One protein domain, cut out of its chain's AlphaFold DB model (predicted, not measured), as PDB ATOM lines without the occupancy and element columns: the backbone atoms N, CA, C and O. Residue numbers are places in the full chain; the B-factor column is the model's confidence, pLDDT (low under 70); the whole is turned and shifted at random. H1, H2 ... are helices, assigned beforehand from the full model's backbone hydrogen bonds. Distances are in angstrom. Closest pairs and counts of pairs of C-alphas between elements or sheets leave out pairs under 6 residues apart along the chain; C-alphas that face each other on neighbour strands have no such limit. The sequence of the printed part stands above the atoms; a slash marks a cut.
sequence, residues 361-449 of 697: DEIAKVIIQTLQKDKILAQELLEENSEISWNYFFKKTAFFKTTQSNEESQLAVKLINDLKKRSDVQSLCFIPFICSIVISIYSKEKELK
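Overview. This is residues 361 to 449 of the 697 residues of the protein "NACHT domain-containing protein" of Amphimedon queenslandica (UniProt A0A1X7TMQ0). H1 and H3 run side by side in opposite ways through the middle, with H2 beside them on one side and H5 crossing them at steep angles on the opposite side. The long link from H2 to H3 folds back, and its residues 391 to 395 stick out together with Trp 390, while tiny H4 sits at the end of H3. The printed part has 89 residues with five named helices, in the order H1 to H5, and no named strand: the class is all helix. It is compact, with a radius of gyration of the C-alphas of 12.2 A and spans of 29 by 29 by 19 A.

Arrangement. H1, residues 361 to 371, and H2, residues 375 to 390, form a helical hairpin: they touch at Gln 369 and Ala 378, their closest C-alphas at 5.9 A, at a shallow tilt of 25 degrees, opposite ways. H2 touches H1 with residues 375 to 382 alone. H3, residues 407 to 421, touches H1, the closest C-alphas being those of Ile 368 and Ala 412, 5.4 A; their tilt of 33 degrees, opposite ways, is only just shallow. H2 and H3 only just touch, with 3 pairs of C-alphas within 8 A, the closest those of Leu 381 and Ser 409 at 7.5 A; they run the same way at a shallow tilt of 30 degrees. H1, H2 and H3 make a bundle, three helices running roughly along one another. H4, residues 423 to 426, only just touches H3, and only at the corner by their link, with Leu 419 and Gln 426 as closest C-alphas, 5.2 A. H5, residues 432 to 445, touches H1 at a steep tilt of 42 degrees, the same way; the closest C-alphas are those of Ile 367 and Ile 439, 6.7 A. H5 only just touches H3, with 3 pairs of C-alphas within 8 A, the closest those of Leu 415 and Tyr 442 at 7.4 A, at a steep tilt of 59 degrees, opposite ways. H2 and H5 are apart. In H1 and H3 every O i to N i+4 pair is within hydrogen-bond range, in H2 10 of 12 and in H5 9 of 10; H4 is too short for such a pair.

Along the chain. H1 begins at C-alpha 361 (163.551, 211.293, 199.385) and is 15.6 A long. H2 is 23.0 A long, and H3 20.7 A. H5, 19.8 A long, ends at C-alpha 445 (184.898, 206.699, 190.772).

Size, cuts and confidence. The C-alphas of Phe 393 and Lys 444, the two farthest apart, are 35.3 A apart. The printed part has no cut. The link from H2 to H3 is long, 16 residues; the others are tight. The mean pLDDT of the printed part is 77.9, and residues 387 to 398, 423 to 424, 427 and 449 are under 70.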
ATOM      1  N   ASP A 361     164.171 211.179 200.710       78.56
ATOM      2  CA  ASP A 361     163.551 211.293 199.385       78.56
ATOM      3  C   ASP A 361     164.093 212.497 198.589       78.56
ATOM      4  O   ASP A 361     164.182 212.428 197.364       78.56
ATOM      5  N   GLU A 362     164.494 213.588 199.251       80.44
ATOM      6  CA  GLU A 362     165.185 214.720 198.609       80.44
ATOM      7  C   GLU A 362     166.624 214.360 198.217       80.44
ATOM      8  O   GLU A 362     167.023 214.656 197.095       80.44
ATOM      9  N   ILE A 363     167.361 213.609 199.047       83.00
ATOM     10  CA  ILE A 363     168.675 213.050 198.674       83.00
ATOM     11  C   ILE A 363     168.554 212.198 197.397       83.00
ATOM     12  O   ILE A 363     169.345 212.363 196.469       83.00
ATOM     13  N   ALA A 364     167.544 211.323 197.310       86.00
ATOM     14  CA  ALA A 364     167.300 210.517 196.111       86.00
ATOM     15  C   ALA A 364     166.955 211.374 194.876       86.00
ATOM     16  O   ALA A 364     167.494 211.124 193.797       86.00
ATOM     17  N   LYS A 365     166.116 212.412 195.037       84.19
ATOM     18  CA  LYS A 365     165.774 213.362 193.961       84.19
ATOM     19  C   LYS A 365     167.005 214.078 193.422       84.19
ATOM     20  O   LYS A 365     167.231 214.049 192.215       84.19
ATOM     21  N   VAL A 366     167.829 214.634 194.313       82.94
ATOM     22  CA  VAL A 366     169.081 215.309 193.951       82.94
ATOM     23  C   VAL A 366     169.998 214.348 193.199       82.94
ATOM     24  O   VAL A 366     170.450 214.694 192.114       82.94
ATOM     25  N   ILE A 367     170.221 213.122 193.691       86.81
ATOM     26  CA  ILE A 367     171.062 212.117 193.008       86.81
ATOM     27  C   ILE A 367     170.578 211.845 191.574       86.81
ATOM     28  O   ILE A 367     171.385 211.884 190.643       86.81
ATOM     29  N   ILE A 368     169.278 211.598 191.388       87.00
ATOM     30  CA  ILE A 368     168.681 211.312 190.075       87.00
ATOM     31  C   ILE A 368     168.840 212.516 189.140       87.00
ATOM     32  O   ILE A 368     169.406 212.373 188.059       87.00
ATOM     33  N   GLN A 369     168.436 213.706 189.590       82.62
ATOM     34  CA  GLN A 369     168.519 214.950 188.817       82.62
ATOM     35  C   GLN A 369     169.966 215.422 188.578       82.62
ATOM     36  O   GLN A 369     170.196 216.232 187.683       82.62
ATOM     37  N   THR A 370     170.946 214.924 189.344       80.56
ATOM     38  CA  THR A 370     172.376 215.167 189.098       80.56
ATOM     39  C   THR A 370     172.918 214.305 187.966       80.56
ATOM     40  O   THR A 370     173.663 214.789 187.114       80.56
ATOM     41  N   LEU A 371     172.659 212.997 188.047       85.44
ATOM     42  CA  LEU A 371     173.411 211.997 187.293       85.44
ATOM     43  C   LEU A 371     172.754 211.672 185.956       85.44
ATOM     44  O   LEU A 371     173.488 211.491 184.988       85.44
ATOM     45  N   GLN A 372     171.416 211.653 185.900       87.25
ATOM     46  CA  GLN A 372     170.646 211.511 184.668       87.25
ATOM     47  C   GLN A 372     170.381 212.896 184.068       87.25
ATOM     48  O   GLN A 372     169.635 213.697 184.633       87.25
ATOM     49  N   LYS A 373     171.017 213.188 182.929       83.56
ATOM     50  CA  LYS A 373     170.920 214.498 182.256       83.56
ATOM     51  C   LYS A 373     169.646 214.658 181.429       83.56
ATOM     52  O   LYS A 373     169.215 215.788 181.192       83.56
ATOM     53  N   ASP A 374     169.051 213.557 180.975       85.19
ATOM     54  CA  ASP A 374     167.769 213.579 180.275       85.19
ATOM     55  C   ASP A 374     166.633 213.855 181.271       85.19
ATOM     56  O   ASP A 374     166.420 213.108 182.228       85.19
ATOM     57  N   LYS A 375     165.888 214.945 181.049       82.88
ATOM     58  CA  LYS A 375     164.828 215.391 181.965       82.88
ATOM     59  C   LYS A 375     163.646 214.419 182.029       82.88
ATOM     60  O   LYS A 375     162.986 214.369 183.063       82.88
ATOM     61  N   ILE A 376     163.376 213.677 180.954       86.88
ATOM     62  CA  ILE A 376     162.279 212.709 180.874       86.88
ATOM     63  C   ILE A 376     162.682 211.453 181.644       86.88
ATOM     64  O   ILE A 376     161.990 211.070 182.585       86.88
ATOM     65  N   LEU A 377     163.860 210.891 181.345       87.81
ATOM     66  CA  LEU A 377     164.366 209.716 182.065       87.81
ATOM     67  C   LEU A 377     164.577 210.004 183.559       87.81
ATOM     68  O   LEU A 377     164.315 209.136 184.390       87.81
ATOM     69  N   ALA A 378     165.017 211.216 183.918       86.06
ATOM     70  CA  ALA A 378     165.118 211.638 185.312       86.06
ATOM     71  C   ALA A 378     163.743 211.680 185.996       86.06
ATOM     72  O   ALA A 378     163.620 211.186 187.111       86.06
ATOM     73  N   GLN A 379     162.711 212.225 185.342       85.88
ATOM     74  CA  GLN A 379     161.354 212.285 185.894       85.88
ATOM     75  C   GLN A 379     160.749 210.882 186.082       85.88
ATOM     76  O   GLN A 379     160.237 210.587 187.160       85.88
ATOM     77  N   GLU A 380     160.900 209.989 185.100       87.81
ATOM     78  CA  GLU A 380     160.510 208.574 185.213       87.81
ATOM     79  C   GLU A 380     161.188 207.881 186.414       87.81
ATOM     80  O   GLU A 380     160.531 207.176 187.178       87.81
ATOM     81  N   LEU A 381     162.486 208.127 186.647       86.44
ATOM     82  CA  LEU A 381     163.209 207.598 187.814       86.44
ATOM     83  C   LEU A 381     162.699 208.168 189.146       86.44
ATOM     84  O   LEU A 381     162.730 207.464 190.158       86.44
ATOM     85  N   LEU A 382     162.255 209.432 189.179       85.88
ATOM     86  CA  LEU A 382     161.617 210.004 190.371       85.88
ATOM     87  C   LEU A 382     160.291 209.301 190.669       85.88
ATOM     88  O   LEU A 382     159.993 209.044 191.837       85.88
ATOM     89  N   GLU A 383     159.528 208.969 189.630       84.25
ATOM     90  CA  GLU A 383     158.252 208.264 189.728       84.25
ATOM     91  C   GLU A 383     158.460 206.808 190.185       84.25
ATOM     92  O   GLU A 383     157.941 206.453 191.246       84.25
ATOM     93  N   GLU A 384     159.327 206.024 189.524       84.25
ATOM     94  CA  GLU A 384     159.717 204.662 189.952       84.25
ATOM     95  C   GLU A 384     160.225 204.628 191.411       84.25
ATOM     96  O   GLU A 384     159.843 203.759 192.202       84.25
ATOM     97  N   ASN A 385     161.073 205.584 191.814       81.38
ATOM     98  CA  ASN A 385     161.562 205.666 193.195       81.38
ATOM     99  C   ASN A 385     160.448 206.059 194.187       81.38
ATOM    100  O   ASN A 385     160.476 205.630 195.345       81.38
ATOM    101  N   SER A 386     159.452 206.842 193.756       76.12
ATOM    102  CA  SER A 386     158.308 207.220 194.594       76.12
ATOM    103  C   SER A 386     157.346 206.053 194.842       76.12
ATOM    104  O   SER A 386     156.911 205.873 195.980       76.12
ATOM    105  N   GLU A 387     157.080 205.201 193.842       67.12
ATOM    106  CA  GLU A 387     156.220 204.013 193.988       67.12
ATOM    107  C   GLU A 387     156.747 203.049 195.063       67.12
ATOM    108  O   GLU A 387     155.980 202.478 195.843       67.12
ATOM    109  N   ILE A 388     158.073 202.930 195.183       62.62
ATOM    110  CA  ILE A 388     158.724 202.139 196.236       62.62
ATOM    111  C   ILE A 388     158.485 202.745 197.634       62.62
ATOM    112  O   ILE A 388     158.367 201.997 198.607       62.62
ATOM    113  N   SER A 389     158.360 204.073 197.754       52.06
ATOM    114  CA  SER A 389     158.096 204.764 199.031       52.06
ATOM    115  C   SER A 389     156.659 204.546 199.542       52.06
ATOM    116  O   SER A 389     156.435 204.463 200.755       52.06
ATOM    117  N   TRP A 390     155.690 204.359 198.633       47.00
ATOM    118  CA  TRP A 390     154.286 204.063 198.966       47.00
ATOM    119  C   TRP A 390     154.068 202.675 199.588       47.00
ATOM    120  O   TRP A 390     153.069 202.463 200.281       47.00
ATOM    121  N   ASN A 391     154.980 201.718 199.386       50.72
ATOM    122  CA  ASN A 391     154.783 200.324 199.792       50.72
ATOM    123  C   ASN A 391     155.125 200.090 201.284       50.72
ATOM    124  O   ASN A 391     156.114 199.452 201.654       50.72
ATOM    125  N   TYR A 392     154.275 200.661 202.147       47.88
ATOM    126  CA  TYR A 392     154.466 200.902 203.587       47.88
ATOM    127  C   TYR A 392     154.989 199.705 204.407       47.88
ATOM    128  O   TYR A 392     155.682 199.902 205.404       47.88
ATOM    129  N   PHE A 393     154.702 198.467 203.993       46.47
ATOM    130  CA  PHE A 393     155.069 197.249 204.728       46.47
ATOM    131  C   PHE A 393     156.530 196.791 204.527       46.47
ATOM    132  O   PHE A 393     157.055 196.047 205.350       46.47
ATOM    133  N   PHE A 394     157.216 197.248 203.469       49.97
ATOM    134  CA  PHE A 394     158.593 196.832 203.121       49.97
ATOM    135  C   PHE A 394     159.638 197.955 203.273       49.97
ATOM    136  O   PHE A 394     160.785 197.835 202.830       49.97
ATOM    137  N   LYS A 395     159.252 199.052 203.938       55.41
ATOM    138  CA  LYS A 395     159.887 200.383 203.888       55.41
ATOM    139  C   LYS A 395     161.363 200.475 204.326       55.41
ATOM    140  O   LYS A 395     161.977 201.518 204.129       55.41
ATOM    141  N   LYS A 396     161.945 199.425 204.926       50.38
ATOM    142  CA  LYS A 396     163.308 199.446 205.508       50.38
ATOM    143  C   LYS A 396     164.352 198.564 204.807       50.38
ATOM    144  O   LYS A 396     165.519 198.643 205.173       50.38
ATOM    145  N   THR A 397     163.972 197.735 203.827       52.50
ATOM    146  CA  THR A 397     164.892 196.761 203.187       52.50
ATOM    147  C   THR A 397     164.834 196.716 201.656       52.50
ATOM    148  O   THR A 397     165.676 196.070 201.033       52.50
ATOM    149  N   ALA A 398     163.887 197.412 201.018       63.03
ATOM    150  CA  ALA A 398     163.781 197.453 199.561       63.03
ATOM    151  C   ALA A 398     164.859 198.355 198.914       63.03
ATOM    152  O   ALA A 398     164.853 199.588 199.050       63.03
ATOM    153  N   PHE A 399     165.768 197.739 198.155       76.31
ATOM    154  CA  PHE A 399     166.636 198.446 197.211       76.31
ATOM    155  C   PHE A 399     165.819 198.999 196.035       76.31
ATOM    156  O   PHE A 399     164.917 198.329 195.532       76.31
ATOM    157  N   PHE A 400     166.154 200.214 195.596       82.00
ATOM    158  CA  PHE A 400     165.610 200.817 194.380       82.00
ATOM    159  C   PHE A 400     166.042 199.978 193.169       82.00
ATOM    160  O   PHE A 400     167.187 199.525 193.095       82.00
ATOM    161  N   LYS A 401     165.125 199.744 192.237       81.94
ATOM    162  CA  LYS A 401     165.382 199.128 190.937       81.94
ATOM    163  C   LYS A 401     164.676 199.979 189.892       81.94
ATOM    164  O   LYS A 401     163.539 200.367 190.130       81.94
ATOM    165  N   THR A 402     165.342 200.208 188.769       82.69
ATOM    166  CA  THR A 402     164.756 200.845 187.588       82.69
ATOM    167  C   THR A 402     164.575 199.826 186.470       82.69
ATOM    168  O   THR A 402     165.311 198.835 186.401       82.69
ATOM    169  N   THR A 403     163.619 200.083 185.586       82.56
ATOM    170  CA  THR A 403     163.490 199.408 184.292       82.56
ATOM    171  C   THR A 403     164.448 199.963 183.226       82.56
ATOM    172  O   THR A 403     164.754 199.264 182.258       82.56
ATOM    173  N   GLN A 404     164.975 201.181 183.405       87.12
ATOM    174  CA  GLN A 404     165.839 201.860 182.437       87.12
ATOM    175  C   GLN A 404     167.243 201.232 182.351       87.12
ATOM    176  O   GLN A 404     167.918 201.009 183.356       87.12
ATOM    177  N   SER A 405     167.742 201.011 181.132       84.38
ATOM    178  CA  SER A 405     169.064 200.411 180.868       84.38
ATOM    179  C   SER A 405     170.213 201.417 180.676       84.38
ATOM    180  O   SER A 405     171.349 201.003 180.451       84.38
ATOM    181  N   ASN A 406     169.943 202.725 180.760       90.50
ATOM    182  CA  ASN A 406     170.940 203.791 180.607       90.50
ATOM    183  C   ASN A 406     171.961 203.768 181.768       90.50
ATOM    184  O   ASN A 406     171.578 203.627 182.931       90.50
ATOM    185  N   GLU A 407     173.257 203.933 181.466       87.94
ATOM    186  CA  GLU A 407     174.326 203.969 182.474       87.94
ATOM    187  C   GLU A 407     174.112 205.085 183.510       87.94
ATOM    188  O   GLU A 407     174.321 204.847 184.696       87.94
ATOM    189  N   GLU A 408     173.635 206.267 183.104       88.25
ATOM    190  CA  GLU A 408     173.365 207.380 184.025       88.25
ATOM    191  C   GLU A 408     172.257 207.032 185.036       88.25
ATOM    192  O   GLU A 408     172.414 207.244 186.242       88.25
ATOM    193  N   SER A 409     171.177 206.404 184.561       89.81
ATOM    194  CA  SER A 409     170.075 205.904 185.393       89.81
ATOM    195  C   SER A 409     170.542 204.816 186.361       89.81
ATOM    196  O   SER A 409     170.264 204.871 187.561       89.81
ATOM    197  N   GLN A 410     171.303 203.841 185.859       89.88
ATOM    198  CA  GLN A 410     171.851 202.752 186.669       89.88
ATOM    199  C   GLN A 410     172.856 203.265 187.711       89.88
ATOM    200  O   GLN A 410     172.865 202.772 188.838       89.88
ATOM    201  N   LEU A 411     173.654 204.290 187.393       91.12
ATOM    202  CA  LEU A 411     174.589 204.921 188.327       91.12
ATOM    203  C   LEU A 411     173.857 205.661 189.458       91.12
ATOM    204  O   LEU A 411     174.246 205.524 190.620       91.12
ATOM    205  N   ALA A 412     172.766 206.374 189.150       90.19
ATOM    206  CA  ALA A 412     171.907 207.014 190.150       90.19
ATOM    207  C   ALA A 412     171.254 205.991 191.095       90.19
ATOM    208  O   ALA A 412     171.338 206.117 192.320       90.19
ATOM    209  N   VAL A 413     170.671 204.928 190.530       90.88
ATOM    210  CA  VAL A 413     170.065 203.817 191.282       90.88
ATOM    211  C   VAL A 413     171.110 203.110 192.153       90.88
ATOM    212  O   VAL A 413     170.840 202.799 193.317       90.88
ATOM    213  N   LYS A 414     172.328 202.891 191.635       91.25
ATOM    214  CA  LYS A 414     173.438 202.289 192.385       91.25
ATOM    215  C   LYS A 414     173.864 203.175 193.563       91.25
ATOM    216  O   LYS A 414     173.949 202.654 194.673       91.25
ATOM    217  N   LEU A 415     174.023 204.490 193.374       91.00
ATOM    218  CA  LEU A 415     174.377 205.421 194.457       91.00
ATOM    219  C   LEU A 415     173.306 205.467 195.558       91.00
ATOM    220  O   LEU A 415     173.639 205.353 196.738       91.00
ATOM    221  N   ILE A 416     172.022 205.558 195.196       89.94
ATOM    222  CA  ILE A 416     170.906 205.510 196.160       89.94
ATOM    223  C   ILE A 416     170.952 204.212 196.981       89.94
ATOM    224  O   ILE A 416     170.767 204.229 198.201       89.94
ATOM    225  N   ASN A 417     171.240 203.080 196.338       88.69
ATOM    226  CA  ASN A 417     171.336 201.784 197.006       88.69
ATOM    227  C   ASN A 417     172.603 201.614 197.852       88.69
ATOM    228  O   ASN A 417     172.542 200.971 198.898       88.69
ATOM    229  N   ASP A 418     173.737 202.176 197.439       86.25
ATOM    230  CA  ASP A 418     174.975 202.149 198.221       86.25
ATOM    231  C   ASP A 418     174.874 203.058 199.455       86.25
ATOM    232  O   ASP A 418     175.303 202.657 200.536       86.25
ATOM    233  N   LEU A 419     174.191 204.205 199.353       84.31
ATOM    234  CA  LEU A 419     173.833 205.040 200.506       84.31
ATOM    235  C   LEU A 419     172.830 204.347 201.442       84.31
ATOM    236  O   LEU A 419     173.003 204.414 202.654       84.31
ATOM    237  N   LYS A 420     171.845 203.595 200.923       82.19
ATOM    238  CA  LYS A 420     170.968 202.745 201.759       82.19
ATOM    239  C   LYS A 420     171.745 201.679 202.558       82.19
ATOM    240  O   LYS A 420     171.301 201.313 203.642       82.19
ATOM    241  N   LYS A 421     172.885 201.178 202.053       79.31
ATOM    242  CA  LYS A 421     173.791 200.273 202.800       79.31
ATOM    243  C   LYS A 421     174.667 201.039 203.796       79.31
ATOM    244  O   LYS A 421     174.944 200.542 204.881       79.31
ATOM    245  N   ARG A 422     175.128 202.227 203.402       73.44
ATOM    246  CA  ARG A 422     176.021 203.115 204.158       73.44
ATOM    247  C   ARG A 422     175.225 204.235 204.812       73.44
ATOM    248  O   ARG A 422     175.357 205.410 204.462       73.44
ATOM    249  N   SER A 423     174.389 203.843 205.772       69.25
ATOM    250  CA  SER A 423     173.569 204.760 206.570       69.25
ATOM    251  C   SER A 423     174.399 205.830 207.287       69.25
ATOM    252  O   SER A 423     173.900 206.928 207.496       69.25
ATOM    253  N   ASP A 424     175.671 205.546 207.579       61.62
ATOM    254  CA  ASP A 424     176.684 206.453 208.132       61.62
ATOM    255  C   ASP A 424     177.137 207.565 207.166       61.62
ATOM    256  O   ASP A 424     177.590 208.619 207.606       61.62
ATOM    257  N   VAL A 425     177.005 207.357 205.852       70.19
ATOM    258  CA  VAL A 425     177.245 208.388 204.826       70.19
ATOM    259  C   VAL A 425     175.930 209.043 204.409       70.19
ATOM    260  O   VAL A 425     175.874 210.257 204.206       70.19
ATOM    261  N   GLN A 426     174.838 208.274 204.347       74.69
ATOM    262  CA  GLN A 426     173.498 208.807 204.103       74.69
ATOM    263  C   GLN A 426     173.081 209.813 205.189       74.69
ATOM    264  O   GLN A 426     172.533 210.863 204.858       74.69
ATOM    265  N   SER A 427     173.425 209.558 206.457       68.31
ATOM    266  CA  SER A 427     173.193 210.468 207.591       68.31
ATOM    267  C   SER A 427     174.072 211.725 207.596       68.31
ATOM    268  O   SER A 427     173.927 212.566 208.480       68.31
ATOM    269  N   LEU A 428     174.947 211.890 206.598       70.88
ATOM    270  CA  LEU A 428     175.711 213.112 206.329       70.88
ATOM    271  C   LEU A 428     175.227 213.817 205.049       70.88
ATOM    272  O   LEU A 428     175.315 215.039 204.947       70.88
ATOM    273  N   CYS A 429     174.646 213.070 204.103       75.81
ATOM    274  CA  CYS A 429     174.088 213.592 202.850       75.81
ATOM    275  C   CYS A 429     172.836 214.470 203.027       75.81
ATOM    276  O   CYS A 429     172.392 215.075 202.057       75.81
ATOM    277  N   PHE A 430     172.284 214.595 204.240       75.69
ATOM    278  CA  PHE A 430     171.259 215.609 204.525       75.69
ATOM    279  C   PHE A 430     171.795 217.044 204.374       75.69
ATOM    280  O   PHE A 430     171.021 217.968 204.142       75.69
ATOM    281  N   ILE A 431     173.116 217.232 204.484       74.62
ATOM    282  CA  ILE A 431     173.791 218.496 204.190       74.62
ATOM    283  C   ILE A 431     173.995 218.579 202.665       74.62
ATOM    284  O   ILE A 431     174.778 217.780 202.142       74.62
ATOM    285  N   PRO A 432     173.371 219.530 201.934       78.56
ATOM    286  CA  PRO A 432     173.473 219.610 200.475       78.56
ATOM    287  C   PRO A 432     174.913 219.706 199.964       78.56
ATOM    288  O   PRO A 432     175.250 219.080 198.959       78.56
ATOM    289  N   PHE A 433     175.791 220.407 200.694       74.81
ATOM    290  CA  PHE A 433     177.226 220.418 200.403       74.81
ATOM    291  C   PHE A 433     177.823 218.998 200.415       74.81
ATOM    292  O   PHE A 433     178.372 218.564 199.406       74.81
ATOM    293  N   ILE A 434     177.638 218.220 201.489       74.00
ATOM    294  CA  ILE A 434     178.159 216.841 201.576       74.00
ATOM    295  C   ILE A 434     177.501 215.916 200.541       74.00
ATOM    296  O   ILE A 434     178.189 215.092 199.941       74.00
ATOM    297  N   CYS A 435     176.202 216.084 200.275       80.19
ATOM    298  CA  CYS A 435     175.495 215.356 199.220       80.19
ATOM    299  C   CYS A 435     176.165 215.570 197.853       80.19
ATOM    300  O   CYS A 435     176.538 214.609 197.179       80.19
ATOM    301  N   SER A 436     176.420 216.830 197.483       78.25
ATOM    302  CA  SER A 436     177.078 217.182 196.220       78.25
ATOM    303  C   SER A 436     178.519 216.657 196.121       78.25
ATOM    304  O   SER A 436     178.932 216.213 195.050       78.25
ATOM    305  N   ILE A 437     179.260 216.624 197.240       75.38
ATOM    306  CA  ILE A 437     180.592 216.006 197.326       75.38
ATOM    307  C   ILE A 437     180.505 214.512 197.012       75.38
ATOM    308  O   ILE A 437     181.227 214.019 196.145       75.38
ATOM    309  N   VAL A 438     179.602 213.798 197.689       80.31
ATOM    310  CA  VAL A 438     179.396 212.357 197.498       80.31
ATOM    311  C   VAL A 438     179.040 212.047 196.044       80.31
ATOM    312  O   VAL A 438     179.661 211.171 195.444       80.31
ATOM    313  N   ILE A 439     178.109 212.797 195.448       83.50
ATOM    314  CA  ILE A 439     177.694 212.585 194.058       83.50
ATOM    315  C   ILE A 439     178.836 212.906 193.079       83.50
ATOM    316  O   ILE A 439     179.063 212.141 192.143       83.50
ATOM    317  N   SER A 440     179.604 213.980 193.305       77.56
ATOM    318  CA  SER A 440     180.723 214.368 192.431       77.56
ATOM    319  C   SER A 440     181.953 213.454 192.529       77.56
ATOM    320  O   SER A 440     182.765 213.448 191.602       77.56
ATOM    321  N   ILE A 441     182.124 212.711 193.627       76.00
ATOM    322  CA  ILE A 441     183.138 211.650 193.732       76.00
ATOM    323  C   ILE A 441     182.614 210.385 193.045       76.00
ATOM    324  O   ILE A 441     183.294 209.804 192.199       76.00
ATOM    325  N   TYR A 442     181.380 209.980 193.357       83.62
ATOM    326  CA  TYR A 442     180.787 208.747 192.843       83.62
ATOM    327  C   TYR A 442     180.558 208.780 191.323       83.62
ATOM    328  O   TYR A 442     180.696 207.753 190.665       83.62
ATOM    329  N   SER A 443     180.282 209.948 190.733       81.56
ATOM    330  CA  SER A 443     180.160 210.104 189.276       81.56
ATOM    331  C   SER A 443     181.457 209.790 188.520       81.56
ATOM    332  O   SER A 443     181.401 209.301 187.393       81.56
ATOM    333  N   LYS A 444     182.618 210.025 189.147       76.31
ATOM    334  CA  LYS A 444     183.942 209.706 188.594       76.31
ATOM    335  C   LYS A 444     184.405 208.294 188.952       76.31
ATOM    336  O   LYS A 444     184.916 207.580 188.096       76.31
ATOM    337  N   GLU A 445     184.258 207.902 190.216       76.19
ATOM    338  CA  GLU A 445     184.898 206.699 190.772       76.19
ATOM    339  C   GLU A 445     183.962 205.485 190.861       76.19
ATOM    340  O   GLU A 445     184.422 204.366 191.061       76.19
ATOM    341  N   LYS A 446     182.649 205.690 190.682       80.44
ATOM    342  CA  LYS A 446     181.582 204.670 190.687       80.44
ATOM    343  C   LYS A 446     181.474 203.844 191.983       80.44
ATOM    344  O   LYS A 446     180.729 202.864 192.010       80.44
ATOM    345  N   GLU A 447     182.154 204.250 193.056       77.75
ATOM    346  CA  GLU A 447     182.154 203.620 194.385       77.75
ATOM    347  C   GLU A 447     182.117 204.659 195.521       77.75
ATOM    348  O   GLU A 447     182.473 205.825 195.337       77.75
ATOM    349  N   LEU A 448     181.673 204.238 196.713       73.94
ATOM    350  CA  LEU A 448     181.456 205.106 197.876       73.94
ATOM    351  C   LEU A 448     182.524 204.878 198.963       73.94
ATOM    352  O   LEU A 448     182.679 203.764 199.465       73.94
ATOM    353  N   LYS A 449     183.232 205.945 199.359       68.88
ATOM    354  CA  LYS A 449     184.359 205.913 200.318       68.88
ATOM    355  C   LYS A 449     183.946 205.529 201.746       68.88
ATOM    356  O   LYS A 449     182.770 205.590 202.112       68.88
TER     357      LYS A 449